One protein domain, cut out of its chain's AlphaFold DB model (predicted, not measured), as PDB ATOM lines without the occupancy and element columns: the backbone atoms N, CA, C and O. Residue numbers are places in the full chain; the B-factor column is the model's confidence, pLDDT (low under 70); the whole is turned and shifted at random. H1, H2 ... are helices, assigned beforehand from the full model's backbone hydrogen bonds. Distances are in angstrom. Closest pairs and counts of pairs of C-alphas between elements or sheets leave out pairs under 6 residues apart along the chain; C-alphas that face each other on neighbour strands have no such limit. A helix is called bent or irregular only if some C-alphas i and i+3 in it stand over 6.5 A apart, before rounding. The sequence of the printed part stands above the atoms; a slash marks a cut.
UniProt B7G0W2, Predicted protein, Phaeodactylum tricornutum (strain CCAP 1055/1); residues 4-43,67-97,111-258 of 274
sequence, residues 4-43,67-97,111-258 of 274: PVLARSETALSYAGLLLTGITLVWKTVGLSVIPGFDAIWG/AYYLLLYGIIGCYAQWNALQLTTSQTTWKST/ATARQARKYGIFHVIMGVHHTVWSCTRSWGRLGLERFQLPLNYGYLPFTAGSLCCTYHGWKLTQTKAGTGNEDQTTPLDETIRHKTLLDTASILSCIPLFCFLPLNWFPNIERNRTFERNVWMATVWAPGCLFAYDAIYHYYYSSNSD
ATOM      1  N   PRO A   4     157.523 114.503 189.385       43.56
ATOM      2  CA  PRO A   4     158.098 113.992 188.141       43.56
ATOM      3  C   PRO A   4     157.599 112.591 187.776       43.56
ATOM      4  O   PRO A   4     157.480 112.274 186.594       43.56
ATOM      5  N   VAL A   5     157.284 111.757 188.773       50.50
ATOM      6  CA  VAL A   5     156.760 110.401 188.551       50.50
ATOM      7  C   VAL A   5     155.334 110.480 188.010       50.50
ATOM      8  O   VAL A   5     155.033 109.808 187.029       50.50
ATOM      9  N   LEU A   6     154.507 111.370 188.572       54.06
ATOM     10  CA  LEU A   6     153.128 111.599 188.124       54.06
ATOM     11  C   LEU A   6     153.076 112.089 186.662       54.06
ATOM     12  O   LEU A   6     152.305 111.583 185.853       54.06
ATOM     13  N   ALA A   7     153.966 113.019 186.303       56.78
ATOM     14  CA  ALA A   7     154.054 113.558 184.947       56.78
ATOM     15  C   ALA A   7     154.477 112.496 183.917       56.78
ATOM     16  O   ALA A   7     153.882 112.397 182.848       56.78
ATOM     17  N   ARG A   8     155.476 111.661 184.246       62.38
ATOM     18  CA  ARG A   8     155.902 110.558 183.370       62.38
ATOM     19  C   ARG A   8     154.797 109.520 183.193       62.38
ATOM     20  O   ARG A   8     154.598 109.050 182.074       62.38
ATOM     21  N   SER A   9     154.059 109.198 184.260       65.31
ATOM     22  CA  SER A   9     152.904 108.305 184.151       65.31
ATOM     23  C   SER A   9     151.799 108.904 183.283       65.31
ATOM     24  O   SER A   9     151.300 108.212 182.408       65.31
ATOM     25  N   GLU A  10     151.467 110.188 183.421       63.09
ATOM     26  CA  GLU A  10     150.431 110.844 182.602       63.09
ATOM     27  C   GLU A  10     150.781 110.867 181.112       63.09
ATOM     28  O   GLU A  10     149.922 110.619 180.260       63.09
ATOM     29  N   THR A  11     152.048 111.133 180.782       67.44
ATOM     30  CA  THR A  11     152.537 111.079 179.400       67.44
ATOM     31  C   THR A  11     152.436 109.664 178.841       67.44
ATOM     32  O   THR A  11     151.880 109.483 177.758       67.44
ATOM     33  N   ALA A  12     152.893 108.656 179.590       69.25
ATOM     34  CA  ALA A  12     152.795 107.257 179.178       69.25
ATOM     35  C   ALA A  12     151.336 106.813 178.971       69.25
ATOM     36  O   ALA A  12     151.030 106.193 177.954       69.25
ATOM     37  N   LEU A  13     150.426 107.187 179.878       66.62
ATOM     38  CA  LEU A  13     148.992 106.898 179.763       66.62
ATOM     39  C   LEU A  13     148.379 107.585 178.531       66.62
ATOM     40  O   LEU A  13     147.627 106.957 177.793       66.62
ATOM     41  N   SER A  14     148.751 108.839 178.252       67.06
ATOM     42  CA  SER A  14     148.240 109.578 177.086       67.06
ATOM     43  C   SER A  14     148.712 108.961 175.761       67.06
ATOM     44  O   SER A  14     147.925 108.822 174.826       67.06
ATOM     45  N   TYR A  15     149.981 108.541 175.676       71.12
ATOM     46  CA  TYR A  15     150.494 107.819 174.505       71.12
ATOM     47  C   TYR A  15     149.850 106.442 174.350       71.12
ATOM     48  O   TYR A  15     149.483 106.070 173.236       71.12
ATOM     49  N   ALA A  16     149.675 105.707 175.451       69.31
ATOM     50  CA  ALA A  16     148.986 104.423 175.436       69.31
ATOM     51  C   ALA A  16     147.539 104.576 174.946       69.31
ATOM     52  O   ALA A  16     147.120 103.818 174.075       69.31
ATOM     53  N   GLY A  17     146.807 105.586 175.428       66.62
ATOM     54  CA  GLY A  17     145.447 105.895 174.981       66.62
ATOM     55  C   GLY A  17     145.375 106.261 173.495       66.62
ATOM     56  O   GLY A  17     144.516 105.751 172.771       66.62
ATOM     57  N   LEU A  18     146.307 107.083 173.001       68.88
ATOM     58  CA  LEU A  18     146.369 107.439 171.579       68.88
ATOM     59  C   LEU A  18     146.683 106.221 170.698       68.88
ATOM     60  O   LEU A  18     146.002 106.007 169.698       68.88
ATOM     61  N   LEU A  19     147.666 105.403 171.088       72.25
ATOM     62  CA  LEU A  19     148.022 104.171 170.380       72.25
ATOM     63  C   LEU A  19     146.835 103.203 170.333       72.25
ATOM     64  O   LEU A  19     146.489 102.701 169.268       72.25
ATOM     65  N   LEU A  20     146.182 102.989 171.474       64.81
ATOM     66  CA  LEU A  20     144.982 102.164 171.601       64.81
ATOM     67  C   LEU A  20     143.856 102.615 170.680       64.81
ATOM     68  O   LEU A  20     143.191 101.793 170.046       64.81
ATOM     69  N   THR A  21     143.655 103.923 170.580       64.44
ATOM     70  CA  THR A  21     142.607 104.463 169.717       64.44
ATOM     71  C   THR A  21     142.994 104.382 168.249       64.44
ATOM     72  O   THR A  21     142.145 104.057 167.429       64.44
ATOM     73  N   GLY A  22     144.275 104.555 167.912       65.62
ATOM     74  CA  GLY A  22     144.792 104.282 166.571       65.62
ATOM     75  C   GLY A  22     144.596 102.819 166.160       65.62
ATOM     76  O   GLY A  22     144.088 102.555 165.074       65.62
ATOM     77  N   ILE A  23     144.901 101.870 167.053       66.25
ATOM     78  CA  ILE A  23     144.636 100.436 166.846       66.25
ATOM     79  C   ILE A  23     143.136 100.195 166.657       66.25
ATOM     80  O   ILE A  23     142.748  99.496 165.729       66.25
ATOM     81  N   THR A  24     142.287 100.804 167.489       62.34
ATOM     82  CA  THR A  24     140.822 100.678 167.388       62.34
ATOM     83  C   THR A  24     140.286 101.282 166.090       62.34
ATOM     84  O   THR A  24     139.389 100.711 165.474       62.34
ATOM     85  N   LEU A  25     140.842 102.408 165.643       64.00
ATOM     86  CA  LEU A  25     140.490 103.045 164.381       64.00
ATOM     87  C   LEU A  25     140.867 102.136 163.212       64.00
ATOM     88  O   LEU A  25     139.988 101.823 162.425       64.00
ATOM     89  N   VAL A  26     142.117 101.661 163.139       62.75
ATOM     90  CA  VAL A  26     142.570 100.707 162.107       62.75
ATOM     91  C   VAL A  26     141.724  99.435 162.138       62.75
ATOM     92  O   VAL A  26     141.294  98.954 161.096       62.75
ATOM     93  N   TRP A  27     141.411  98.924 163.325       59.16
ATOM     94  CA  TRP A  27     140.522  97.780 163.503       59.16
ATOM     95  C   TRP A  27     139.128  98.039 162.920       59.16
ATOM     96  O   TRP A  27     138.584  97.192 162.219       59.16
ATOM     97  N   LYS A  28     138.546  99.215 163.176       56.28
ATOM     98  CA  LYS A  28     137.207  99.584 162.696       56.28
ATOM     99  C   LYS A  28     137.175 100.025 161.226       56.28
ATOM    100  O   LYS A  28     136.118  99.915 160.619       56.28
ATOM    101  N   THR A  29     138.281 100.511 160.656       54.22
ATOM    102  CA  THR A  29     138.358 100.967 159.253       54.22
ATOM    103  C   THR A  29     138.882  99.908 158.291       54.22
ATOM    104  O   THR A  29     138.363  99.790 157.188       54.22
ATOM    105  N   VAL A  30     139.904  99.144 158.683       51.41
ATOM    106  CA  VAL A  30     140.565  98.127 157.843       51.41
ATOM    107  C   VAL A  30     140.010  96.727 158.131       51.41
ATOM    108  O   VAL A  30     139.961  95.873 157.248       51.41
ATOM    109  N   GLY A  31     139.551  96.482 159.360       46.03
ATOM    110  CA  GLY A  31     139.179  95.155 159.848       46.03
ATOM    111  C   GLY A  31     137.792  94.633 159.470       46.03
ATOM    112  O   GLY A  31     137.404  93.624 160.033       46.03
ATOM    113  N   LEU A  32     137.038  95.252 158.557       48.03
ATOM    114  CA  LEU A  32     135.710  94.734 158.167       48.03
ATOM    115  C   LEU A  32     135.646  94.096 156.771       48.03
ATOM    116  O   LEU A  32     134.668  93.431 156.467       48.03
ATOM    117  N   SER A  33     136.663  94.248 155.920       43.66
ATOM    118  CA  SER A  33     136.593  93.721 154.542       43.66
ATOM    119  C   SER A  33     137.899  93.169 153.974       43.66
ATOM    120  O   SER A  33     137.881  92.521 152.931       43.66
ATOM    121  N   VAL A  34     139.036  93.394 154.641       44.03
ATOM    122  CA  VAL A  34     140.364  93.082 154.078       44.03
ATOM    123  C   VAL A  34     140.960  91.784 154.643       44.03
ATOM    124  O   VAL A  34     141.962  91.296 154.133       44.03
ATOM    125  N   ILE A  35     140.348  91.190 155.675       46.94
ATOM    126  CA  ILE A  35     140.827  89.950 156.308       46.94
ATOM    127  C   ILE A  35     139.893  88.788 155.920       46.94
ATOM    128  O   ILE A  35     138.773  88.710 156.434       46.94
ATOM    129  N   PRO A  36     140.323  87.863 155.039       44.34
ATOM    130  CA  PRO A  36     139.534  86.685 154.690       44.34
ATOM    131  C   PRO A  36     139.183  85.857 155.937       44.34
ATOM    132  O   PRO A  36     140.064  85.506 156.718       44.34
ATOM    133  N   GLY A  37     137.897  85.542 156.129       47.78
ATOM    134  CA  GLY A  37     137.407  84.740 157.261       47.78
ATOM    135  C   GLY A  37     137.067  85.526 158.535       47.78
ATOM    136  O   GLY A  37     136.652  84.918 159.520       47.78
ATOM    137  N   PHE A  38     137.186  86.857 158.525       47.53
ATOM    138  CA  PHE A  38     136.859  87.708 159.676       47.53
ATOM    139  C   PHE A  38     135.397  87.564 160.139       47.53
ATOM    140  O   PHE A  38     135.152  87.342 161.327       47.53
ATOM    141  N   ASP A  39     134.442  87.558 159.202       47.56
ATOM    142  CA  ASP A  39     133.010  87.350 159.484       47.56
ATOM    143  C   ASP A  39     132.724  85.996 160.154       47.56
ATOM    144  O   ASP A  39     131.804  85.877 160.959       47.56
ATOM    145  N   ALA A  40     133.541  84.972 159.884       47.62
ATOM    146  CA  ALA A  40     133.399  83.644 160.482       47.62
ATOM    147  C   ALA A  40     133.968  83.553 161.914       47.62
ATOM    148  O   ALA A  40     133.621  82.638 162.662       47.62
ATOM    149  N   ILE A  41     134.856  84.476 162.297       43.25
ATOM    150  CA  ILE A  41     135.506  84.516 163.617       43.25
ATOM    151  C   ILE A  41     134.729  85.418 164.585       43.25
ATOM    152  O   ILE A  41     134.684  85.150 165.789       43.25
ATOM    153  N   TRP A  42     134.107  86.475 164.064       42.34
ATOM    154  CA  TRP A  42     133.475  87.517 164.873       42.34
ATOM    155  C   TRP A  42     131.951  87.600 164.705       42.34
ATOM    156  O   TRP A  42     131.272  88.147 165.578       42.34
ATOM    157  N   GLY A  43     131.397  87.003 163.644       46.66
ATOM    158  CA  GLY A  43     130.024  87.258 163.212       46.66
ATOM    159  C   GLY A  43     129.847  88.716 162.779       46.66
ATOM    160  O   GLY A  43     130.755  89.535 162.904       46.66
ATOM    161  N   ALA A  67     129.234 103.049 160.657       60.97
ATOM    162  CA  ALA A  67     129.609 104.454 160.546       60.97
ATOM    163  C   ALA A  67     129.499 105.188 161.895       60.97
ATOM    164  O   ALA A  67     130.403 105.944 162.252       60.97
ATOM    165  N   TYR A  68     128.441 104.938 162.676       64.50
ATOM    166  CA  TYR A  68     128.288 105.505 164.020       64.50
ATOM    167  C   TYR A  68     129.419 105.065 164.962       64.50
ATOM    168  O   TYR A  68     130.004 105.906 165.646       64.50
ATOM    169  N   TYR A  69     129.790 103.781 164.969       64.44
ATOM    170  CA  TYR A  69     130.885 103.282 165.813       64.44
ATOM    171  C   TYR A  69     132.256 103.769 165.359       64.44
ATOM    172  O   TYR A  69     133.088 104.104 166.203       64.44
ATOM    173  N   LEU A  70     132.497 103.828 164.050       64.38
ATOM    174  CA  LEU A  70     133.720 104.398 163.497       64.38
ATOM    175  C   LEU A  70     133.859 105.874 163.880       64.38
ATOM    176  O   LEU A  70     134.933 106.316 164.291       64.38
ATOM    177  N   LEU A  71     132.769 106.632 163.785       65.56
ATOM    178  CA  LEU A  71     132.751 108.029 164.185       65.56
ATOM    179  C   LEU A  71     133.013 108.168 165.690       65.56
ATOM    180  O   LEU A  71     133.899 108.925 166.077       65.56
ATOM    181  N   LEU A  72     132.293 107.421 166.529       67.44
ATOM    182  CA  LEU A  72     132.343 107.559 167.984       67.44
ATOM    183  C   LEU A  72     133.664 107.055 168.589       67.44
ATOM    184  O   LEU A  72     134.336 107.790 169.311       67.44
ATOM    185  N   TYR A  73     134.061 105.822 168.271       66.56
ATOM    186  CA  TYR A  73     135.235 105.171 168.863       66.56
ATOM    187  C   TYR A  73     136.518 105.384 168.056       66.56
ATOM    188  O   TYR A  73     137.607 105.329 168.621       66.56
ATOM    189  N   GLY A  74     136.406 105.633 166.749       66.25
ATOM    190  CA  GLY A  74     137.546 105.906 165.881       66.25
ATOM    191  C   GLY A  74     137.878 107.394 165.831       66.25
ATOM    192  O   GLY A  74     138.848 107.838 166.435       66.25
ATOM    193  N   ILE A  75     137.079 108.183 165.111       67.38
ATOM    194  CA  ILE A  75     137.402 109.590 164.811       67.38
ATOM    195  C   ILE A  75     137.333 110.460 166.071       67.38
ATOM    196  O   ILE A  75     138.303 111.138 166.420       67.38
ATOM    197  N   ILE A  76     136.192 110.440 166.763       72.19
ATOM    198  CA  ILE A  76     135.966 111.246 167.965       72.19
ATOM    199  C   ILE A  76     136.876 110.754 169.099       72.19
ATOM    200  O   ILE A  76     137.492 111.577 169.776       72.19
ATOM    201  N   GLY A  77     137.031 109.436 169.256       72.44
ATOM    202  CA  GLY A  77     137.990 108.845 170.191       72.44
ATOM    203  C   GLY A  77     139.423 109.333 169.953       72.44
ATOM    204  O   GLY A  77     140.063 109.836 170.880       72.44
ATOM    205  N   CYS A  78     139.928 109.240 168.715       70.81
ATOM    206  CA  CYS A  78     141.281 109.689 168.363       70.81
ATOM    207  C   CYS A  78     141.454 111.181 168.650       70.81
ATOM    208  O   CYS A  78     142.466 111.597 169.216       70.81
ATOM    209  N   TYR A  79     140.448 111.988 168.299       74.62
ATOM    210  CA  TYR A  79     140.452 113.411 168.605       74.62
ATOM    211  C   TYR A  79     140.529 113.655 170.115       74.62
ATOM    212  O   TYR A  79     141.337 114.466 170.567       74.62
ATOM    213  N   ALA A  80     139.739 112.949 170.920       75.50
ATOM    214  CA  ALA A  80     139.755 113.102 172.369       75.50
ATOM    215  C   ALA A  80     141.114 112.736 172.979       75.50
ATOM    216  O   ALA A  80     141.650 113.525 173.758       75.50
ATOM    217  N   GLN A  81     141.712 111.614 172.569       78.06
ATOM    218  CA  GLN A  81     143.038 111.204 173.046       78.06
ATOM    219  C   GLN A  81     144.148 112.150 172.588       78.06
ATOM    220  O   GLN A  81     145.072 112.441 173.347       78.06
ATOM    221  N   TRP A  82     144.033 112.720 171.388       75.69
ATOM    222  CA  TRP A  82     144.929 113.788 170.956       75.69
ATOM    223  C   TRP A  82     144.822 115.020 171.863       75.69
ATOM    224  O   TRP A  82     145.839 115.567 172.282       75.69
ATOM    225  N   ASN A  83     143.608 115.441 172.232       75.56
ATOM    226  CA  ASN A  83     143.427 116.545 173.183       75.56
ATOM    227  C   ASN A  83     143.939 116.184 174.589       75.56
ATOM    228  O   ASN A  83     144.491 117.058 175.257       75.56
ATOM    229  N   ALA A  84     143.817 114.925 175.020       77.81
ATOM    230  CA  ALA A  84     144.396 114.439 176.271       77.81
ATOM    231  C   ALA A  84     145.926 114.527 176.255       77.81
ATOM    232  O   ALA A  84     146.518 115.031 177.209       77.81
ATOM    233  N   LEU A  85     146.563 114.121 175.152       78.19
ATOM    234  CA  LEU A  85     148.003 114.266 174.955       78.19
ATOM    235  C   LEU A  85     148.415 115.741 174.956       78.19
ATOM    236  O   LEU A  85     149.345 116.102 175.661       78.19
ATOM    237  N   GLN A  86     147.703 116.606 174.230       78.19
ATOM    238  CA  GLN A  86     147.969 118.049 174.220       78.19
ATOM    239  C   GLN A  86     147.841 118.665 175.619       78.19
ATOM    240  O   GLN A  86     148.664 119.495 176.007       78.19
ATOM    241  N   LEU A  87     146.841 118.236 176.392       77.75
ATOM    242  CA  LEU A  87     146.650 118.645 177.780       77.75
ATOM    243  C   LEU A  87     147.852 118.224 178.640       77.75
ATOM    244  O   LEU A  87     148.444 119.073 179.304       77.75
ATOM    245  N   THR A  88     148.290 116.968 178.540       77.31
ATOM    246  CA  THR A  88     149.489 116.470 179.233       77.31
ATOM    247  C   THR A  88     150.751 117.221 178.812       77.31
ATOM    248  O   THR A  88     151.509 117.677 179.664       77.31
ATOM    249  N   THR A  89     150.967 117.421 177.510       72.00
ATOM    250  CA  THR A  89     152.150 118.111 176.978       72.00
ATOM    251  C   THR A  89     152.192 119.568 177.423       72.00
ATOM    252  O   THR A  89     153.235 120.053 177.857       72.00
ATOM    253  N   SER A  90     151.054 120.271 177.395       67.06
ATOM    254  CA  SER A  90     150.982 121.642 177.912       67.06
ATOM    255  C   SER A  90     151.327 121.717 179.397       67.06
ATOM    256  O   SER A  90     151.956 122.680 179.825       67.06
ATOM    257  N   GLN A  91     150.994 120.679 180.167       67.12
ATOM    258  CA  GLN A  91     151.311 120.590 181.588       67.12
ATOM    259  C   GLN A  91     152.785 120.238 181.827       67.12
ATOM    260  O   GLN A  91     153.375 120.737 182.783       67.12
ATOM    261  N   THR A  92     153.405 119.399 180.990       64.12
ATOM    262  CA  THR A  92     154.821 119.017 181.126       64.12
ATOM    263  C   THR A  92     155.779 120.095 180.636       64.12
ATOM    264  O   THR A  92     156.767 120.367 181.315       64.12
ATOM    265  N   THR A  93     155.492 120.747 179.507       57.28
ATOM    266  CA  THR A  93     156.351 121.812 178.962       57.28
ATOM    267  C   THR A  93     156.404 123.006 179.910       57.28
ATOM    268  O   THR A  93     157.479 123.529 180.179       57.28
ATOM    269  N   TRP A  94     155.274 123.363 180.527       50.25
ATOM    270  CA  TRP A  94     155.230 124.411 181.552       50.25
ATOM    271  C   TRP A  94     156.035 124.077 182.816       50.25
ATOM    272  O   TRP A  94     156.597 124.974 183.443       50.25
ATOM    273  N   LYS A  95     156.136 122.792 183.188       54.31
ATOM    274  CA  LYS A  95     156.957 122.340 184.327       54.31
ATOM    275  C   LYS A  95     158.461 122.483 184.062       54.31
ATOM    276  O   LYS A  95     159.215 122.607 185.019       54.31
ATOM    277  N   SER A  96     158.893 122.463 182.799       49.50
ATOM    278  CA  SER A  96     160.304 122.604 182.411       49.50
ATOM    279  C   SER A  96     160.809 124.046 182.490       49.50
ATOM    280  O   SER A  96     162.014 124.250 182.610       49.50
ATOM    281  N   THR A  97     159.921 125.034 182.379       51.66
ATOM    282  CA  THR A  97     160.279 126.461 182.288       51.66
ATOM    283  C   THR A  97     160.242 127.205 183.623       51.66
ATOM    284  O   THR A  97     160.868 128.251 183.731       51.66
ATOM    285  N   ALA A 111     144.455 127.915 176.935       81.56
ATOM    286  CA  ALA A 111     144.698 126.746 176.098       81.56
ATOM    287  C   ALA A 111     144.435 125.437 176.863       81.56
ATOM    288  O   ALA A 111     143.675 124.596 176.384       81.56
ATOM    289  N   THR A 112     144.982 125.300 178.074       81.12
ATOM    290  CA  THR A 112     144.810 124.112 178.931       81.12
ATOM    291  C   THR A 112     143.339 123.889 179.277       81.12
ATOM    292  O   THR A 112     142.827 122.783 179.111       81.12
ATOM    293  N   ALA A 113     142.629 124.946 179.685       85.31
ATOM    294  CA  ALA A 113     141.201 124.867 179.985       85.31
ATOM    295  C   ALA A 113     140.385 124.460 178.748       85.31
ATOM    296  O   ALA A 113     139.490 123.624 178.841       85.31
ATOM    297  N   ARG A 114     140.715 124.988 177.560       87.44
ATOM    298  CA  ARG A 114     140.040 124.608 176.311       87.44
ATOM    299  C   ARG A 114     140.229 123.126 175.980       87.44
ATOM    300  O   ARG A 114     139.256 122.487 175.579       87.44
ATOM    301  N   GLN A 115     141.436 122.580 176.142       86.88
ATOM    302  CA  GLN A 115     141.677 121.154 175.883       86.88
ATOM    303  C   GLN A 115     140.998 120.262 176.924       86.88
ATOM    304  O   GLN A 115     140.361 119.280 176.543       86.88
ATOM    305  N   ALA A 116     141.042 120.642 178.205       88.19
ATOM    306  CA  ALA A 116     140.312 119.956 179.271       88.19
ATOM    307  C   ALA A 116     138.812 119.880 178.963       88.19
ATOM    308  O   ALA A 116     138.237 118.796 178.995       88.19
ATOM    309  N   ARG A 117     138.198 120.991 178.536       90.62
ATOM    310  CA  ARG A 117     136.776 121.022 178.167       90.62
ATOM    311  C   ARG A 117     136.439 120.081 177.019       90.62
ATOM    312  O   ARG A 117     135.471 119.339 177.119       90.62
ATOM    313  N   LYS A 118     137.228 120.084 175.941       88.25
ATOM    314  CA  LYS A 118     137.008 119.169 174.805       88.25
ATOM    315  C   LYS A 118     137.118 117.707 175.228       88.25
ATOM    316  O   LYS A 118     136.277 116.898 174.846       88.25
ATOM    317  N   TYR A 119     138.133 117.385 176.030       88.50
ATOM    318  CA  TYR A 119     138.328 116.042 176.565       88.50
ATOM    319  C   TYR A 119     137.179 115.618 177.495       88.50
ATOM    320  O   TYR A 119     136.701 114.485 177.425       88.50
ATOM    321  N   GLY A 120     136.689 116.558 178.306       91.19
ATOM    322  CA  GLY A 120     135.524 116.387 179.168       91.19
ATOM    323  C   GLY A 120     134.234 116.135 178.393       91.19
ATOM    324  O   GLY A 120     133.526 115.180 178.699       91.19
ATOM    325  N   ILE A 121     133.957 116.928 177.348       91.38
ATOM    326  CA  ILE A 121     132.775 116.762 176.480       91.38
ATOM    327  C   ILE A 121     132.744 115.356 175.885       91.38
ATOM    328  O   ILE A 121     131.704 114.702 175.915       91.38
ATOM    329  N   PHE A 122     133.883 114.869 175.389       89.75
ATOM    330  CA  PHE A 122     133.980 113.505 174.882       89.75
ATOM    331  C   PHE A 122     133.582 112.471 175.942       89.75
ATOM    332  O   PHE A 122     132.730 111.628 175.680       89.75
ATOM    333  N   HIS A 123     134.139 112.562 177.151       90.50
ATOM    334  CA  HIS A 123     133.834 111.614 178.225       90.50
ATOM    335  C   HIS A 123     132.389 111.693 178.718       90.50
ATOM    336  O   HIS A 123     131.829 110.666 179.095       90.50
ATOM    337  N   VAL A 124     131.755 112.867 178.662       92.25
ATOM    338  CA  VAL A 124     130.312 113.003 178.910       92.25
ATOM    339  C   VAL A 124     129.518 112.243 177.851       92.25
ATOM    340  O   VAL A 124     128.662 111.436 178.200       92.25
ATOM    341  N   ILE A 125     129.823 112.450 176.566       88.81
ATOM    342  CA  ILE A 125     129.134 111.763 175.463       88.81
ATOM    343  C   ILE A 125     129.313 110.245 175.586       88.81
ATOM    344  O   ILE A 125     128.330 109.509 175.519       88.81
ATOM    345  N   MET A 126     130.543 109.778 175.816       85.19
ATOM    346  CA  MET A 126     130.845 108.354 175.970       85.19
ATOM    347  C   MET A 126     130.189 107.749 177.209       85.19
ATOM    348  O   MET A 126     129.618 106.665 177.131       85.19
ATOM    349  N   GLY A 127     130.233 108.443 178.344       87.19
ATOM    350  CA  GLY A 127     129.617 107.975 179.581       87.19
ATOM    351  C   GLY A 127     128.092 107.885 179.475       87.19
ATOM    352  O   GLY A 127     127.511 106.878 179.884       87.19
ATOM    353  N   VAL A 128     127.439 108.866 178.841       86.81
ATOM    354  CA  VAL A 128     125.999 108.806 178.534       86.81
ATOM    355  C   VAL A 128     125.703 107.670 177.561       86.81
ATOM    356  O   VAL A 128     124.797 106.881 177.825       86.81
ATOM    357  N   HIS A 129     126.483 107.539 176.483       84.38
ATOM    358  CA  HIS A 129     126.346 106.439 175.527       84.38
ATOM    359  C   HIS A 129     126.417 105.083 176.238       84.38
ATOM    360  O   HIS A 129     125.493 104.286 176.107       84.38
ATOM    361  N   HIS A 130     127.445 104.838 177.057       81.62
ATOM    362  CA  HIS A 130     127.596 103.586 177.798       81.62
ATOM    363  C   HIS A 130     126.502 103.373 178.851       81.62
ATOM    364  O   HIS A 130     126.041 102.246 179.024       81.62
ATOM    365  N   THR A 131     126.021 104.437 179.496       84.44
ATOM    366  CA  THR A 131     124.896 104.365 180.439       84.44
ATOM    367  C   THR A 131     123.613 103.946 179.725       84.44
ATOM    368  O   THR A 131     122.992 102.955 180.111       84.44
ATOM    369  N   VAL A 132     123.237 104.638 178.644       80.88
ATOM    370  CA  VAL A 132     122.054 104.302 177.834       80.88
ATOM    371  C   VAL A 132     122.183 102.887 177.285       80.88
ATOM    372  O   VAL A 132     121.257 102.090 177.441       80.88
ATOM    373  N   TRP A 133     123.351 102.548 176.733       74.00
ATOM    374  CA  TRP A 133     123.654 101.214 176.230       74.00
ATOM    375  C   TRP A 133     123.389 100.168 177.310       74.00
ATOM    376  O   TRP A 133     122.563  99.278 177.103       74.00
ATOM    377  N   SER A 134     123.968 100.342 178.502       71.06
ATOM    378  CA  SER A 134     123.794  99.422 179.631       71.06
ATOM    379  C   SER A 134     122.327  99.193 180.004       71.06
ATOM    380  O   SER A 134     121.938  98.068 180.321       71.06
ATOM    381  N   CYS A 135     121.498 100.238 179.925       70.38
ATOM    382  CA  CYS A 135     120.078 100.189 180.268       70.38
ATOM    383  C   CYS A 135     119.206  99.552 179.172       70.38
ATOM    384  O   CYS A 135     118.119  99.046 179.467       70.38
ATOM    385  N   THR A 136     119.657  99.537 177.915       66.69
ATOM    386  CA  THR A 136     118.919  98.906 176.810       66.69
ATOM    387  C   THR A 136     119.122  97.384 176.796       66.69
ATOM    388  O   THR A 136     120.218  96.871 176.569       66.69
ATOM    389  N   ARG A 137     118.035  96.636 177.058       51.00
ATOM    390  CA  ARG A 137     118.031  95.180 177.333       51.00
ATOM    391  C   ARG A 137     118.629  94.282 176.241       51.00
ATOM    392  O   ARG A 137     118.993  93.159 176.570       51.00
ATOM    393  N   SER A 138     118.713  94.733 174.993       49.06
ATOM    394  CA  SER A 138     118.968  93.850 173.846       49.06
ATOM    395  C   SER A 138     120.439  93.762 173.424       49.06
ATOM    396  O   SER A 138     120.819  92.783 172.796       49.06
ATOM    397  N   TRP A 139     121.267  94.760 173.761       43.28
ATOM    398  CA  TRP A 139     122.633  94.869 173.218       43.28
ATOM    399  C   TRP A 139     123.686  95.392 174.206       43.28
ATOM    400  O   TRP A 139     124.879  95.184 173.981       43.28
ATOM    401  N   GLY A 140     123.282  96.051 175.301       40.97
ATOM    402  CA  GLY A 140     124.225  96.658 176.251       40.97
ATOM    403  C   GLY A 140     124.380  95.976 177.598       40.97
ATOM    404  O   GLY A 140     125.155  96.429 178.439       40.97
ATOM    405  N   ARG A 141     123.756  94.813 177.773       54.81
ATOM    406  CA  ARG A 141     124.248  93.832 178.743       54.81
ATOM    407  C   ARG A 141     125.531  93.276 178.142       54.81
ATOM    408  O   ARG A 141     125.482  92.766 177.035       54.81
ATOM    409  N   LEU A 142     126.666  93.398 178.831       54.53
ATOM    410  CA  LEU A 142     128.027  93.048 178.369       54.53
ATOM    411  C   LEU A 142     128.261  91.559 178.004       54.53
ATOM    412  O   LEU A 142     129.349  91.016 178.185       54.53
ATOM    413  N   GLY A 143     127.235  90.843 177.544       56.34
ATOM    414  CA  GLY A 143     127.269  89.423 177.247       56.34
ATOM    415  C   GLY A 143     127.637  88.574 178.457       56.34
ATOM    416  O   GLY A 143     127.935  87.405 178.277       56.34
ATOM    417  N   LEU A 144     127.651  89.113 179.684       61.69
ATOM    418  CA  LEU A 144     128.101  88.393 180.884       61.69
ATOM    419  C   LEU A 144     127.193  87.209 181.241       61.69
ATOM    420  O   LEU A 144     127.635  86.254 181.876       61.69
ATOM    421  N   GLU A 145     125.965  87.216 180.731       61.88
ATOM    422  CA  GLU A 145     125.063  86.061 180.691       61.88
ATOM    423  C   GLU A 145     125.678  84.835 179.981       61.88
ATOM    424  O   GLU A 145     125.384  83.694 180.347       61.88
ATOM    425  N   ARG A 146     126.621  85.025 179.041       63.69
ATOM    426  CA  ARG A 146     127.390  83.927 178.421       63.69
ATOM    427  C   ARG A 146     128.280  83.185 179.417       63.69
ATOM    428  O   ARG A 146     128.620  82.029 179.182       63.69
ATOM    429  N   PHE A 147     128.612  83.828 180.536       67.50
ATOM    430  CA  PHE A 147     129.382  83.253 181.635       67.50
ATOM    431  C   PHE A 147     128.504  82.807 182.812       67.50
ATOM    432  O   PHE A 147     129.044  82.529 183.878       67.50
ATOM    433  N   GLN A 148     127.174  82.739 182.632       69.31
ATOM    434  CA  GLN A 148     126.207  82.337 183.667       69.31
ATOM    435  C   GLN A 148     126.253  83.208 184.937       69.31
ATOM    436  O   GLN A 148     125.848  82.773 186.012       69.31
ATOM    437  N   LEU A 149     126.742  84.447 184.829       67.38
ATOM    438  CA  LEU A 149     126.733  85.390 185.943       67.38
ATOM    439  C   LEU A 149     125.364  86.080 186.050       67.38
ATOM    440  O   LEU A 149     124.754  86.374 185.015       67.38
ATOM    441  N   PRO A 150     124.891  86.393 187.273       71.50
ATOM    442  CA  PRO A 150     123.699  87.212 187.451       71.50
ATOM    443  C   PRO A 150     123.832  88.532 186.688       71.50
ATOM    444  O   PRO A 150     124.875  89.182 186.732       71.50
ATOM    445  N   LEU A 151     122.760  88.966 186.020       66.69
ATOM    446  CA  LEU A 151     122.760  90.180 185.189       66.69
ATOM    447  C   LEU A 151     123.264  91.423 185.941       66.69
ATOM    448  O   LEU A 151     124.014  92.234 185.396       66.69
ATOM    449  N   ASN A 152     122.909  91.532 187.221       71.75
ATOM    450  CA  ASN A 152     123.283  92.655 188.080       71.75
ATOM    451  C   ASN A 152     124.799  92.739 188.330       71.75
ATOM    452  O   ASN A 152     125.304  93.820 188.616       71.75
ATOM    453  N   TYR A 153     125.523  91.623 188.185       71.12
ATOM    454  CA  TYR A 153     126.938  91.490 188.541       71.12
ATOM    455  C   TYR A 153     127.885  92.250 187.606       71.12
ATOM    456  O   TYR A 153     129.019  92.554 187.972       71.12
ATOM    457  N   GLY A 154     127.420  92.567 186.400       70.50
ATOM    458  CA  GLY A 154     128.136  93.449 185.484       70.50
ATOM    459  C   GLY A 154     127.376  94.699 185.089       70.50
ATOM    460  O   GLY A 154     128.003  95.701 184.775       70.50
ATOM    461  N   TYR A 155     126.043  94.667 185.132       74.50
ATOM    462  CA  TYR A 155     125.232  95.838 184.816       74.50
ATOM    463  C   TYR A 155     125.498  96.992 185.792       74.50
ATOM    464  O   TYR A 155     125.924  98.059 185.368       74.50
ATOM    465  N   LEU A 156     125.330  96.756 187.100       80.44
ATOM    466  CA  LEU A 156     125.500  97.790 188.126       80.44
ATOM    467  C   LEU A 156     126.889  98.448 188.111       80.44
ATOM    468  O   LEU A 156     126.948  99.673 188.019       80.44
ATOM    469  N   PRO A 157     128.006  97.696 188.165       79.56
ATOM    470  CA  PRO A 157     129.340  98.296 188.136       79.56
ATOM    471  C   PRO A 157     129.639  99.024 186.819       79.56
ATOM    472  O   PRO A 157     130.284 100.069 186.845       79.56
ATOM    473  N   PHE A 158     129.128  98.543 185.681       80.94
ATOM    474  CA  PHE A 158     129.320  99.218 184.397       80.94
ATOM    475  C   PHE A 158     128.539 100.535 184.312       80.94
ATOM    476  O   PHE A 158     129.090 101.556 183.892       80.94
ATOM    477  N   THR A 159     127.277 100.544 184.751       84.50
ATOM    478  CA  THR A 159     126.469 101.766 184.843       84.50
ATOM    479  C   THR A 159     127.095 102.751 185.827       84.50
ATOM    480  O   THR A 159     127.268 103.919 185.487       84.50
ATOM    481  N   ALA A 160     127.507 102.291 187.011       86.75
ATOM    482  CA  ALA A 160     128.171 103.132 188.007       86.75
ATOM    483  C   ALA A 160     129.471 103.742 187.459       86.75
ATOM    484  O   ALA A 160     129.650 104.957 187.521       86.75
ATOM    485  N   GLY A 161     130.337 102.931 186.841       87.69
ATOM    486  CA  GLY A 161     131.562 103.409 186.198       87.69
ATOM    487  C   GLY A 161     131.287 104.428 185.088       87.69
ATOM    488  O   GLY A 161     131.950 105.461 185.026       87.69
ATOM    489  N   SER A 162     130.263 104.195 184.262       88.25
ATOM    490  CA  SER A 162     129.858 105.113 183.186       88.25
ATOM    491  C   SER A 162     129.354 106.458 183.721       88.25
ATOM    492  O   SER A 162     129.695 107.514 183.179       88.25
ATOM    493  N   LEU A 163     128.587 106.443 184.814       90.94
ATOM    494  CA  LEU A 163     128.130 107.655 185.494       90.94
ATOM    495  C   LEU A 163     129.298 108.423 186.124       90.94
ATOM    496  O   LEU A 163     129.363 109.644 185.984       90.94
ATOM    497  N   CYS A 164     130.258 107.735 186.745       92.19
ATOM    498  CA  CYS A 164     131.471 108.365 187.266       92.19
ATOM    499  C   CYS A 164     132.317 108.990 186.145       92.19
ATOM    500  O   CYS A 164     132.723 110.147 186.262       92.19
ATOM    501  N   CYS A 165     132.516 108.289 185.023       91.44
ATOM    502  CA  CYS A 165     133.160 108.858 183.835       91.44
ATOM    503  C   CYS A 165     132.424 110.113 183.340       91.44
ATOM    504  O   CYS A 165     133.057 111.126 183.045       91.44
ATOM    505  N   THR A 166     131.090 110.075 183.308       93.25
ATOM    506  CA  THR A 166     130.260 111.231 182.930       93.25
ATOM    507  C   THR A 166     130.476 112.398 183.889       93.25
ATOM    508  O   THR A 166     130.685 113.524 183.446       93.25
ATOM    509  N   TYR A 167     130.483 112.140 185.198       94.69
ATOM    510  CA  TYR A 167     130.708 113.153 186.228       94.69
ATOM    511  C   TYR A 167     132.087 113.814 186.100       94.69
ATOM    512  O   TYR A 167     132.187 115.041 186.076       94.69
ATOM    513  N   HIS A 168     133.155 113.027 185.973       93.69
ATOM    514  CA  HIS A 168     134.507 113.568 185.830       93.69
ATOM    515  C   HIS A 168     134.708 114.275 184.486       93.69
ATOM    516  O   HIS A 168     135.347 115.327 184.436       93.69
ATOM    517  N   GLY A 169     134.101 113.764 183.411       94.31
ATOM    518  CA  GLY A 169     134.049 114.456 182.124       94.31
ATOM    519  C   GLY A 169     133.344 115.805 182.245       94.31
ATOM    520  O   GLY A 169     133.871 116.826 181.806       94.31
ATOM    521  N   TRP A 170     132.198 115.838 182.929       96.00
ATOM    522  CA  TRP A 170     131.443 117.059 183.199       96.00
ATOM    523  C   TRP A 170     132.266 118.071 183.999       96.00
ATOM    524  O   TRP A 170     132.335 119.236 183.611       96.00
ATOM    525  N   LYS A 171     132.982 117.642 185.041       94.12
ATOM    526  CA  LYS A 171     133.894 118.516 185.795       94.12
ATOM    527  C   LYS A 171     134.968 119.157 184.915       94.12
ATOM    528  O   LYS A 171     135.198 120.359 185.027       94.12
ATOM    529  N   LEU A 172     135.542 118.412 183.970       92.56
ATOM    530  CA  LEU A 172     136.480 118.974 182.992       92.56
ATOM    531  C   LEU A 172     135.830 119.981 182.023       92.56
ATOM    532  O   LEU A 172     136.499 120.888 181.529       92.56
ATOM    533  N   THR A 173     134.524 119.877 181.749       93.31
ATOM    534  CA  THR A 173     133.810 120.902 180.958       93.31
ATOM    535  C   THR A 173     133.623 122.217 181.718       93.31
ATOM    536  O   THR A 173     133.535 123.282 181.104       93.31
ATOM    537  N   GLN A 174     133.614 122.164 183.052       92.88
ATOM    538  CA  GLN A 174     133.453 123.330 183.923       92.88
ATOM    539  C   GLN A 174     134.771 124.051 184.220       92.88
ATOM    540  O   GLN A 174     134.762 125.130 184.805       92.88
ATOM    541  N   THR A 175     135.895 123.483 183.794       89.31
ATOM    542  CA  THR A 175     137.238 124.021 183.975       89.31
ATOM    543  C   THR A 175     137.364 125.465 183.468       89.31
ATOM    544  O   THR A 175     137.113 125.742 182.290       89.31
ATOM    545  N   LYS A 176     137.760 126.406 184.332       85.81
ATOM    546  CA  LYS A 176     137.896 127.844 184.037       85.81
ATOM    547  C   LYS A 176     139.363 128.267 183.972       85.81
ATOM    548  O   LYS A 176     140.147 127.961 184.862       85.81
ATOM    549  N   ALA A 177     139.704 129.011 182.921       81.25
ATOM    550  CA  ALA A 177     141.016 129.632 182.773       81.25
ATOM    551  C   ALA A 177     141.136 130.881 183.653       81.25
ATOM    552  O   ALA A 177     140.144 131.581 183.861       81.25
ATOM    553  N   GLY A 178     142.348 131.182 184.118       69.25
ATOM    554  CA  GLY A 178     142.608 132.402 184.875       69.25
ATOM    555  C   GLY A 178     142.586 133.624 183.965       69.25
ATOM    556  O   GLY A 178     143.543 133.865 183.237       69.25
ATOM    557  N   THR A 179     141.501 134.397 184.004       61.03
ATOM    558  CA  THR A 179     141.335 135.639 183.223       61.03
ATOM    559  C   THR A 179     141.521 136.910 184.061       61.03
ATOM    560  O   THR A 179     141.068 137.973 183.654       61.03
ATOM    561  N   GLY A 180     142.166 136.817 185.229       53.91
ATOM    562  CA  GLY A 180     142.500 137.968 186.082       53.91
ATOM    563  C   GLY A 180     141.873 137.953 187.481       53.91
ATOM    564  O   GLY A 180     142.475 138.508 188.390       53.91
ATOM    565  N   ASN A 181     140.756 137.244 187.694       55.91
ATOM    566  CA  ASN A 181     140.170 137.030 189.028       55.91
ATOM    567  C   ASN A 181     140.591 135.665 189.588       55.91
ATOM    568  O   ASN A 181     140.245 134.621 189.024       55.91
ATOM    569  N   GLU A 182     141.351 135.668 190.685       58.84
ATOM    570  CA  GLU A 182     141.911 134.449 191.293       58.84
ATOM    571  C   GLU A 182     140.819 133.500 191.802       58.84
ATOM    572  O   GLU A 182     140.902 132.298 191.550       58.84
ATOM    573  N   ASP A 183     139.734 134.045 192.355       59.41
ATOM    574  CA  ASP A 183     138.630 133.284 192.964       59.41
ATOM    575  C   ASP A 183     137.781 132.468 191.973       59.41
ATOM    576  O   ASP A 183     136.929 131.678 192.375       59.41
ATOM    577  N   GLN A 184     137.978 132.643 190.661       66.00
ATOM    578  CA  GLN A 184     137.199 131.944 189.630       66.00
ATOM    579  C   GLN A 184     138.019 130.964 188.783       66.00
ATOM    580  O   GLN A 184     137.476 130.375 187.843       66.00
ATOM    581  N   THR A 185     139.306 130.785 189.083       76.31
ATOM    582  CA  THR A 185     140.185 129.905 188.301       76.31
ATOM    583  C   THR A 185     140.115 128.477 188.827       76.31
ATOM    584  O   THR A 185     140.262 128.254 190.024       76.31
ATOM    585  N   THR A 186     139.936 127.491 187.943       81.50
ATOM    586  CA  THR A 186     140.004 126.085 188.359       81.50
ATOM    587  C   THR A 186     141.457 125.718 188.683       81.50
ATOM    588  O   THR A 186     142.337 125.946 187.844       81.50
ATOM    589  N   PRO A 187     141.731 125.142 189.865       79.75
ATOM    590  CA  PRO A 187     143.059 124.650 190.200       79.75
ATOM    591  C   PRO A 187     143.540 123.579 189.208       79.75
ATOM    592  O   PRO A 187     142.788 122.702 188.767       79.75
ATOM    593  N   LEU A 188     144.817 123.647 188.827       78.50
ATOM    594  CA  LEU A 188     145.383 122.724 187.842       78.50
ATOM    595  C   LEU A 188     145.389 121.264 188.332       78.50
ATOM    596  O   LEU A 188     145.199 120.349 187.532       78.50
ATOM    597  N   ASP A 189     145.587 121.045 189.629       76.12
ATOM    598  CA  ASP A 189     145.543 119.729 190.272       76.12
ATOM    599  C   ASP A 189     144.162 119.072 190.183       76.12
ATOM    600  O   ASP A 189     144.085 117.866 189.944       76.12
ATOM    601  N   GLU A 190     143.077 119.845 190.269       83.31
ATOM    602  CA  GLU A 190     141.716 119.333 190.057       83.31
ATOM    603  C   GLU A 190     141.523 118.846 188.610       83.31
ATOM    604  O   GLU A 190     141.008 117.749 188.373       83.31
ATOM    605  N   THR A 191     142.026 119.609 187.632       86.19
ATOM    606  CA  THR A 191     142.002 119.199 186.215       86.19
ATOM    607  C   THR A 191     142.812 117.919 185.995       86.19
ATOM    608  O   THR A 191     142.350 117.004 185.312       86.19
ATOM    609  N   ILE A 192     144.017 117.848 186.568       83.00
ATOM    610  CA  ILE A 192     144.898 116.682 186.460       83.00
ATOM    611  C   ILE A 192     144.225 115.445 187.057       83.00
ATOM    612  O   ILE A 192     144.161 114.411 186.398       83.00
ATOM    613  N   ARG A 193     143.662 115.556 188.262       86.25
ATOM    614  CA  ARG A 193     142.965 114.451 188.928       86.25
ATOM    615  C   ARG A 193     141.854 113.880 188.051       86.25
ATOM    616  O   ARG A 193     141.832 112.678 187.797       86.25
ATOM    617  N   HIS A 194     140.952 114.732 187.564       90.19
ATOM    618  CA  HIS A 194     139.833 114.286 186.733       90.19
ATOM    619  C   HIS A 194     140.295 113.666 185.415       90.19
ATOM    620  O   HIS A 194     139.784 112.620 185.027       90.19
ATOM    621  N   LYS A 195     141.299 114.256 184.761       87.44
ATOM    622  CA  LYS A 195     141.899 113.680 183.554       87.44
ATOM    623  C   LYS A 195     142.494 112.296 183.826       87.44
ATOM    624  O   LYS A 195     142.168 111.355 183.113       87.44
ATOM    625  N   THR A 196     143.322 112.156 184.859       84.12
ATOM    626  CA  THR A 196     144.012 110.898 185.183       84.12
ATOM    627  C   THR A 196     143.032 109.772 185.503       84.12
ATOM    628  O   THR A 196     143.250 108.636 185.078       84.12
ATOM    629  N   LEU A 197     141.925 110.070 186.191       88.31
ATOM    630  CA  LEU A 197     140.861 109.089 186.429       88.31
ATOM    631  C   LEU A 197     140.227 108.606 185.119       88.31
ATOM    632  O   LEU A 197     140.065 107.401 184.929       88.31
ATOM    633  N   LEU A 198     139.915 109.527 184.202       89.69
ATOM    634  CA  LEU A 198     139.327 109.203 182.899       89.69
ATOM    635  C   LEU A 198     140.297 108.430 181.993       89.69
ATOM    636  O   LEU A 198     139.893 107.448 181.370       89.69
ATOM    637  N   ASP A 199     141.575 108.814 181.966       83.88
ATOM    638  CA  ASP A 199     142.623 108.100 181.223       83.88
ATOM    639  C   ASP A 199     142.768 106.664 181.733       83.88
ATOM    640  O   ASP A 199     142.782 105.710 180.955       83.88
ATOM    641  N   THR A 200     142.832 106.505 183.057       82.88
ATOM    642  CA  THR A 200     142.987 105.193 183.692       82.88
ATOM    643  C   THR A 200     141.762 104.320 183.425       82.88
ATOM    644  O   THR A 200     141.913 103.171 183.017       82.88
ATOM    645  N   ALA A 201     140.548 104.862 183.574       85.38
ATOM    646  CA  ALA A 201     139.312 104.147 183.257       85.38
ATOM    647  C   ALA A 201     139.242 103.731 181.774       85.38
ATOM    648  O   ALA A 201     138.851 102.602 181.464       85.38
ATOM    649  N   SER A 202     139.679 104.605 180.863       81.31
ATOM    650  CA  SER A 202     139.752 104.313 179.427       81.31
ATOM    651  C   SER A 202     140.731 103.177 179.128       81.31
ATOM    652  O   SER A 202     140.390 102.242 178.410       81.31
ATOM    653  N   ILE A 203     141.921 103.193 179.735       78.06
ATOM    654  CA  ILE A 203     142.933 102.142 179.548       78.06
ATOM    655  C   ILE A 203     142.461 100.801 180.116       78.06
ATOM    656  O   ILE A 203     142.602  99.772 179.453       78.06
ATOM    657  N   LEU A 204     141.850 100.800 181.305       78.75
ATOM    658  CA  LEU A 204     141.251  99.598 181.899       78.75
ATOM    659  C   LEU A 204     140.159  99.005 180.994       78.75
ATOM    660  O   LEU A 204     140.026  97.782 180.895       78.75
ATOM    661  N   SER A 205     139.434  99.867 180.277       72.81
ATOM    662  CA  SER A 205     138.421  99.470 179.295       72.81
ATOM    663  C   SER A 205     139.018  98.834 178.031       72.81
ATOM    664  O   SER A 205     138.328  98.099 177.328       72.81
ATOM    665  N   CYS A 206     140.309  99.052 177.761       70.75
ATOM    666  CA  CYS A 206     141.030  98.472 176.627       70.75
ATOM    667  C   CYS A 206     141.745  97.147 176.943       70.75
ATOM    668  O   CYS A 206     142.180  96.463 176.017       70.75
ATOM    669  N   ILE A 207     141.844  96.733 178.211       74.19
ATOM    670  CA  ILE A 207     142.433  95.433 178.592       74.19
ATOM    671  C   ILE A 207     141.776  94.249 177.848       74.19
ATOM    672  O   ILE A 207     142.513  93.421 177.310       74.19
ATOM    673  N   PRO A 208     140.436  94.164 177.710       69.06
ATOM    674  CA  PRO A 208     139.779  93.131 176.912       69.06
ATOM    675  C   PRO A 208     140.251  93.092 175.475       69.06
ATOM    676  O   PRO A 208     140.424  92.011 174.924       69.06
ATOM    677  N   LEU A 209     140.464  94.263 174.867       63.69
ATOM    678  CA  LEU A 209     140.927  94.346 173.492       63.69
ATOM    679  C   LEU A 209     142.289  93.658 173.376       63.69
ATOM    680  O   LEU A 209     142.448  92.790 172.529       63.69
ATOM    681  N   PHE A 210     143.231  93.942 174.276       70.12
ATOM    682  CA  PHE A 210     144.541  93.285 174.265       70.12
ATOM    683  C   PHE A 210     144.487  91.794 174.587       70.12
ATOM    684  O   PHE A 210     145.201  91.011 173.967       70.12
ATOM    685  N   CYS A 211     143.656  91.388 175.546       71.12
ATOM    686  CA  CYS A 211     143.553  89.987 175.935       71.12
ATOM    687  C   CYS A 211     142.860  89.139 174.866       71.12
ATOM    688  O   CYS A 211     143.200  87.972 174.696       71.12
ATOM    689  N   PHE A 212     141.880  89.701 174.158       67.25
ATOM    690  CA  PHE A 212     141.072  88.946 173.207       67.25
ATOM    691  C   PHE A 212     141.560  89.083 171.774       67.25
ATOM    692  O   PHE A 212     141.327  88.169 170.991       67.25
ATOM    693  N   LEU A 213     142.256  90.156 171.402       64.94
ATOM    694  CA  LEU A 213     142.740  90.322 170.031       64.94
ATOM    695  C   LEU A 213     143.608  89.135 169.567       64.94
ATOM    696  O   LEU A 213     143.274  88.576 168.526       64.94
ATOM    697  N   PRO A 214     144.588  88.622 170.340       66.06
ATOM    698  CA  PRO A 214     145.317  87.407 169.972       66.06
ATOM    699  C   PRO A 214     144.423  86.161 169.899       66.06
ATOM    700  O   PRO A 214     144.513  85.403 168.938       66.06
ATOM    701  N   LEU A 215     143.516  85.970 170.869       63.56
ATOM    702  CA  LEU A 215     142.606  84.811 170.903       63.56
ATOM    703  C   LEU A 215     141.687  84.739 169.682       63.56
ATOM    704  O   LEU A 215     141.223  83.666 169.315       63.56
ATOM    705  N   ASN A 216     141.394  85.886 169.081       59.53
ATOM    706  CA  ASN A 216     140.569  85.952 167.889       59.53
ATOM    707  C   ASN A 216     141.395  86.013 166.597       59.53
ATOM    708  O   ASN A 216     140.905  85.615 165.549       59.53
ATOM    709  N   TRP A 217     142.639  86.495 166.644       62.22
ATOM    710  CA  TRP A 217     143.529  86.508 165.481       62.22
ATOM    711  C   TRP A 217     144.048  85.109 165.134       62.22
ATOM    712  O   TRP A 217     144.289  84.798 163.969       62.22
ATOM    713  N   PHE A 218     144.203  84.251 166.144       67.50
ATOM    714  CA  PHE A 218     144.727  82.900 165.981       67.50
ATOM    715  C   PHE A 218     143.624  81.858 166.228       67.50
ATOM    716  O   PHE A 218     143.342  81.527 167.382       67.50
ATOM    717  N   PRO A 219     143.021  81.278 165.170       61.56
ATOM    718  CA  PRO A 219     141.873  80.370 165.297       61.56
ATOM    719  C   PRO A 219     142.190  79.050 166.017       61.56
ATOM    720  O   PRO A 219     141.270  78.337 166.416       61.56
ATOM    721  N   ASN A 220     143.478  78.737 166.187       74.31
ATOM    722  CA  ASN A 220     143.974  77.519 166.825       74.31
ATOM    723  C   ASN A 220     144.200  77.674 168.338       74.31
ATOM    724  O   ASN A 220     144.559  76.698 168.993       74.31
ATOM    725  N   ILE A 221     144.032  78.877 168.905       68.69
ATOM    726  CA  ILE A 221     144.154  79.068 170.352       68.69
ATOM    727  C   ILE A 221     142.842  78.655 171.021       68.69
ATOM    728  O   ILE A 221     141.776  79.209 170.742       68.69
ATOM    729  N   GLU A 222     142.919  77.690 171.935       75.00
ATOM    730  CA  GLU A 222     141.770  77.279 172.733       75.00
ATOM    731  C   GLU A 222     141.324  78.409 173.676       75.00
ATOM    732  O   GLU A 222     142.122  79.036 174.379       75.00
ATOM    733  N   ARG A 223     140.016  78.679 173.695       69.88
ATOM    734  CA  ARG A 223     139.432  79.762 174.487       69.88
ATOM    735  C   ARG A 223     139.176  79.322 175.920       69.88
ATOM    736  O   ARG A 223     138.268  78.540 176.201       69.88
ATOM    737  N   ASN A 224     139.923  79.898 176.855       78.56
ATOM    738  CA  ASN A 224     139.698  79.685 178.278       78.56
ATOM    739  C   ASN A 224     138.566  80.599 178.790       78.56
ATOM    740  O   ASN A 224     138.763  81.789 179.045       78.56
ATOM    741  N   ARG A 225     137.370  80.030 178.995       74.44
ATOM    742  CA  ARG A 225     136.192  80.774 179.489       74.44
ATOM    743  C   ARG A 225     136.417  81.456 180.839       74.44
ATOM    744  O   ARG A 225     135.880  82.539 181.065       74.44
ATOM    745  N   THR A 226     137.189  80.842 181.732       78.31
ATOM    746  CA  THR A 226     137.493  81.408 183.054       78.31
ATOM    747  C   THR A 226     138.360  82.653 182.919       78.31
ATOM    748  O   THR A 226     138.068  83.668 183.552       78.31
ATOM    749  N   PHE A 227     139.377  82.604 182.057       80.69
ATOM    750  CA  PHE A 227     140.202  83.764 181.725       80.69
ATOM    751  C   PHE A 227     139.356  84.897 181.140       80.69
ATOM    752  O   PHE A 227     139.392  86.013 181.654       80.69
ATOM    753  N   GLU A 228     138.527  84.610 180.133       75.62
ATOM    754  CA  GLU A 228     137.687  85.630 179.494       75.62
ATOM    755  C   GLU A 228     136.709  86.280 180.465       75.62
ATOM    756  O   GLU A 228     136.576  87.504 180.476       75.62
ATOM    757  N   ARG A 229     136.063  85.478 181.317       78.12
ATOM    758  CA  ARG A 229     135.199  85.982 182.383       78.12
ATOM    759  C   ARG A 229     135.967  86.931 183.300       78.12
ATOM    760  O   ARG A 229     135.471  88.014 183.587       78.12
ATOM    761  N   ASN A 230     137.156  86.543 183.756       81.44
ATOM    762  CA  ASN A 230     137.942  87.346 184.693       81.44
ATOM    763  C   ASN A 230     138.417  88.662 184.061       81.44
ATOM    764  O   ASN A 230     138.333  89.704 184.707       81.44
ATOM    765  N   VAL A 231     138.844  88.636 182.795       80.44
ATOM    766  CA  VAL A 231     139.206  89.843 182.037       80.44
ATOM    767  C   VAL A 231     138.002  90.777 181.905       80.44
ATOM    768  O   VAL A 231     138.108  91.954 182.232       80.44
ATOM    769  N   TRP A 232     136.836  90.252 181.517       76.38
ATOM    770  CA  TRP A 232     135.606  91.044 181.427       76.38
ATOM    771  C   TRP A 232     135.191  91.656 182.762       76.38
ATOM    772  O   TRP A 232     134.818  92.826 182.826       76.38
ATOM    773  N   MET A 233     135.274  90.872 183.832       78.31
ATOM    774  CA  MET A 233     134.978  91.340 185.180       78.31
ATOM    775  C   MET A 233     135.939  92.451 185.604       78.31
ATOM    776  O   MET A 233     135.483  93.464 186.128       78.31
ATOM    777  N   ALA A 234     137.235  92.316 185.323       81.12
ATOM    778  CA  ALA A 234     138.218  93.352 185.623       81.12
ATOM    779  C   ALA A 234     137.906  94.664 184.890       81.12
ATOM    780  O   ALA A 234     137.933  95.724 185.501       81.12
ATOM    781  N   THR A 235     137.527  94.615 183.616       79.25
ATOM    782  CA  THR A 235     137.172  95.806 182.819       79.25
ATOM    783  C   THR A 235     135.974  96.557 183.366       79.25
ATOM    784  O   THR A 235     135.929  97.780 183.311       79.25
ATOM    785  N   VAL A 236     135.003  95.827 183.899       77.75
ATOM    786  CA  VAL A 236     133.777  96.415 184.432       77.75
ATOM    787  C   VAL A 236     133.981  96.947 185.847       77.75
ATOM    788  O   VAL A 236     133.519  98.037 186.177       77.75
ATOM    789  N   TRP A 237     134.679  96.187 186.689       83.56
ATOM    790  CA  TRP A 237     134.838  96.513 188.102       83.56
ATOM    791  C   TRP A 237     136.005  97.454 188.377       83.56
ATOM    792  O   TRP A 237     135.899  98.275 189.281       83.56
ATOM    793  N   ALA A 238     137.099  97.388 187.614       84.25
ATOM    794  CA  ALA A 238     138.281  98.202 187.886       84.25
ATOM    795  C   ALA A 238     138.008  99.716 187.790       84.25
ATOM    796  O   ALA A 238     138.430 100.422 188.707       84.25
ATOM    797  N   PRO A 239     137.257 100.239 186.794       82.88
ATOM    798  CA  PRO A 239     136.837 101.639 186.806       82.88
ATOM    799  C   PRO A 239     135.987 101.976 188.037       82.88
ATOM    800  O   PRO A 239     136.232 102.982 188.693       82.88
ATOM    801  N   GLY A 240     135.035 101.111 188.407       82.94
ATOM    802  CA  GLY A 240     134.213 101.298 189.608       82.94
ATOM    803  C   GLY A 240     135.049 101.388 190.890       82.94
ATOM    804  O   GLY A 240     134.878 102.320 191.676       82.94
ATOM    805  N   CYS A 241     136.005 100.474 191.072       86.25
ATOM    806  CA  CYS A 241     136.934 100.486 192.202       86.25
ATOM    807  C   CYS A 241     137.826 101.735 192.208       86.25
ATOM    808  O   CYS A 241     138.058 102.311 193.269       86.25
ATOM    809  N   LEU A 242     138.300 102.172 191.037       88.06
ATOM    810  CA  LEU A 242     139.099 103.388 190.887       88.06
ATOM    811  C   LEU A 242     138.326 104.627 191.359       88.06
ATOM    812  O   LEU A 242     138.850 105.418 192.141       88.06
ATOM    813  N   PHE A 243     137.074 104.784 190.923       88.00
ATOM    814  CA  PHE A 243     136.245 105.922 191.324       88.00
ATOM    815  C   PHE A 243     135.827 105.856 192.796       88.00
ATOM    816  O   PHE A 243     135.808 106.883 193.471       88.00
ATOM    817  N   ALA A 244     135.548 104.661 193.324       86.69
ATOM    818  CA  ALA A 244     135.280 104.483 194.749       86.69
ATOM    819  C   ALA A 244     136.495 104.889 195.598       86.69
ATOM    820  O   ALA A 244     136.347 105.611 196.585       86.69
ATOM    821  N   TYR A 245     137.700 104.486 195.184       87.50
ATOM    822  CA  TYR A 245     138.941 104.892 195.836       87.50
ATOM    823  C   TYR A 245     139.129 106.415 195.813       87.50
ATOM    824  O   TYR A 245     139.432 107.006 196.849       87.50
ATOM    825  N   ASP A 246     138.893 107.064 194.670       88.50
ATOM    826  CA  ASP A 246     138.976 108.523 194.543       88.50
ATOM    827  C   ASP A 246     137.979 109.258 195.456       88.50
ATOM    828  O   ASP A 246     138.343 110.231 196.123       88.50
ATOM    829  N   ALA A 247     136.740 108.766 195.544       86.38
ATOM    830  CA  ALA A 247     135.714 109.329 196.417       86.38
ATOM    831  C   ALA A 247     136.087 109.203 197.904       86.38
ATOM    832  O   ALA A 247     135.982 110.178 198.652       86.38
ATOM    833  N   ILE A 248     136.570 108.025 198.319       87.31
ATOM    834  CA  ILE A 248     137.031 107.763 199.689       87.31
ATOM    835  C   ILE A 248     138.218 108.667 200.022       87.31
ATOM    836  O   ILE A 248     138.198 109.357 201.042       87.31
ATOM    837  N   TYR A 249     139.230 108.703 199.152       83.06
ATOM    838  CA  TYR A 249     140.404 109.552 199.332       83.06
ATOM    839  C   TYR A 249     139.987 111.013 199.517       83.06
ATOM    840  O   TYR A 249     140.402 111.667 200.472       83.06
ATOM    841  N   HIS A 250     139.109 111.521 198.655       80.75
ATOM    842  CA  HIS A 250     138.667 112.903 198.760       80.75
ATOM    843  C   HIS A 250     137.913 113.182 200.057       80.75
ATOM    844  O   HIS A 250     138.219 114.169 200.712       80.75
ATOM    845  N   TYR A 251     136.981 112.310 200.451       81.69
ATOM    846  CA  TYR A 251     136.227 112.461 201.695       81.69
ATOM    847  C   TYR A 251     137.144 112.523 202.925       81.69
ATOM    848  O   TYR A 251     137.011 113.425 203.755       81.69
ATOM    849  N   TYR A 252     138.113 111.607 203.025       77.81
ATOM    850  CA  TYR A 252     139.044 111.552 204.156       77.81
ATOM    851  C   TYR A 252     140.007 112.738 204.203       77.81
ATOM    852  O   TYR A 252     140.327 113.227 205.285       77.81
ATOM    853  N   TYR A 253     140.490 113.211 203.055       73.44
ATOM    854  CA  TYR A 253     141.441 114.320 203.046       73.44
ATOM    855  C   TYR A 253     140.756 115.681 203.136       73.44
ATOM    856  O   TYR A 253     141.294 116.551 203.812       73.44
ATOM    857  N   SER A 254     139.566 115.863 202.552       70.31
ATOM    858  CA  SER A 254     138.828 117.127 202.660       70.31
ATOM    859  C   SER A 254     138.332 117.385 204.083       70.31
ATOM    860  O   SER A 254     138.380 118.524 204.534       70.31
ATOM    861  N   SER A 255     137.902 116.340 204.799       64.81
ATOM    862  CA  SER A 255     137.431 116.440 206.192       64.81
ATOM    863  C   SER A 255     138.550 116.748 207.192       64.81
ATOM    864  O   SER A 255     138.317 117.455 208.165       64.81
ATOM    865  N   ASN A 256     139.775 116.281 206.930       56.69
ATOM    866  CA  ASN A 256     140.934 116.514 207.798       56.69
ATOM    867  C   ASN A 256     141.726 117.789 207.465       56.69
ATOM    868  O   ASN A 256     142.597 118.185 208.234       56.69
ATOM    869  N   SER A 257     141.461 118.421 206.319       54.34
ATOM    870  CA  SER A 257     142.117 119.671 205.913       54.34
ATOM    871  C   SER A 257     141.336 120.938 206.268       54.34
ATOM    872  O   SER A 257     141.790 122.020 205.905       54.34
ATOM    873  N   ASP A 258     140.186 120.831 206.944       53.41
ATOM    874  CA  ASP A 258     139.446 121.994 207.442       53.41
ATOM    875  C   ASP A 258     140.093 122.508 208.749       53.41
ATOM    876  O   ASP A 258     139.975 121.853 209.791       53.41
TER     877      ASP A 258
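AT A GLANCE: This is residues 4 to 43, 67 to 97 and 111 to 258 of the 274 residues of the protein "Predicted protein" of Phaeodactylum tricornutum (strain CCAP 1055/1) (UniProt B7G0W2). Six long helices or arms, H1, H3, H4, H6, H7a and H8a, make an elongated up-and-down bundle, each running against the one before, with H7a near the middle. The short H2 and H5 lie towards one end, while at the other the far part of H8b, residues 247 to 256, sticks out. The printed part has 219 residues, with eight named helices, H1 to H8 in chain order, and no named strand: all helix. It is compact, radius of gyration of the C-alphas 19.0 A, spanning 61 by 38 by 32 A.

HOW THE PARTS SIT: H8, residues 225 to 256, and H7, residues 188 to 217, were each assigned as one helix by hydrogen bonds but are bent: C-alphas 236 and 239 are 6.5 A apart, 205 and 208 6.9 A. Their arms are H8a (225 to 236), H8b (239 to 256), H7a (188 to 205) and H7b (208 to 217), the last irregular, with C-alphas 211 and 214 6.7 A apart. H7a, with residues 197 to 205 alone, touches H8b, residues 239 to 243 alone, opposite ways at a shallow tilt of 24 degrees; the closest C-alphas, Ala 201 and Pro 239, are 5.0 A apart. H7b and H8a form a helical hairpin, closest C-alphas Pro 208 and Val 231, 6.1 A. H6, residues 152 to 173, forms another with H7a, touching it with residues 165 to 172 alone; closest C-alphas His 168 and His 194, 5.4 A. H4, residues 111 to 135, touches H6, closest C-alphas Gly 120 and Gly 169, 3.8 A. H3, residues 67 to 97, touches residues 112 to 122 alone of H4, closest C-alphas Ala 80 and Tyr 119, 5.3 A. H1, residues 4 to 30, touches H3, closest C-alphas Leu 25 and Gly 74, 4.4 A. H2, residues 38 to 42, is close to but not clearly touching H7b; H5, residues 144 to 147, touches H8a, closest C-alphas Phe 147 and Arg 229, 6.5 A. Every O i to N i+4 pair is within hydrogen-bond range in H1, H2, H4, H7a and H8a; H3 has 24 of 27, H6 17 of 18, H7b 4 of 6, H8b 13 of 14, and H5 is too short for one.

IN THESE COORDINATES: H1 runs 38.4 A from C-alpha 4 at (158.098, 113.992, 188.141), H3 43.6 A, H4 36.5 A, H6 31.0 A, H7a 25.7 A, and H8b 26.1 A to C-alpha 256 at (140.934, 116.514, 207.798).

THE WHOLE: The two C-alphas farthest apart, Asn 181 and Asn 220, are 63.6 A apart. Residues 44 to 66 and 98 to 110 are not printed; the C-alpha gaps are 17.4 A and 16.8 A. The H6 to H7 link, residues 174 to 187, is long. Mean pLDDT of the printed part is 72.3, with 93 residues under 70, among them 20 to 43 and 136 to 149.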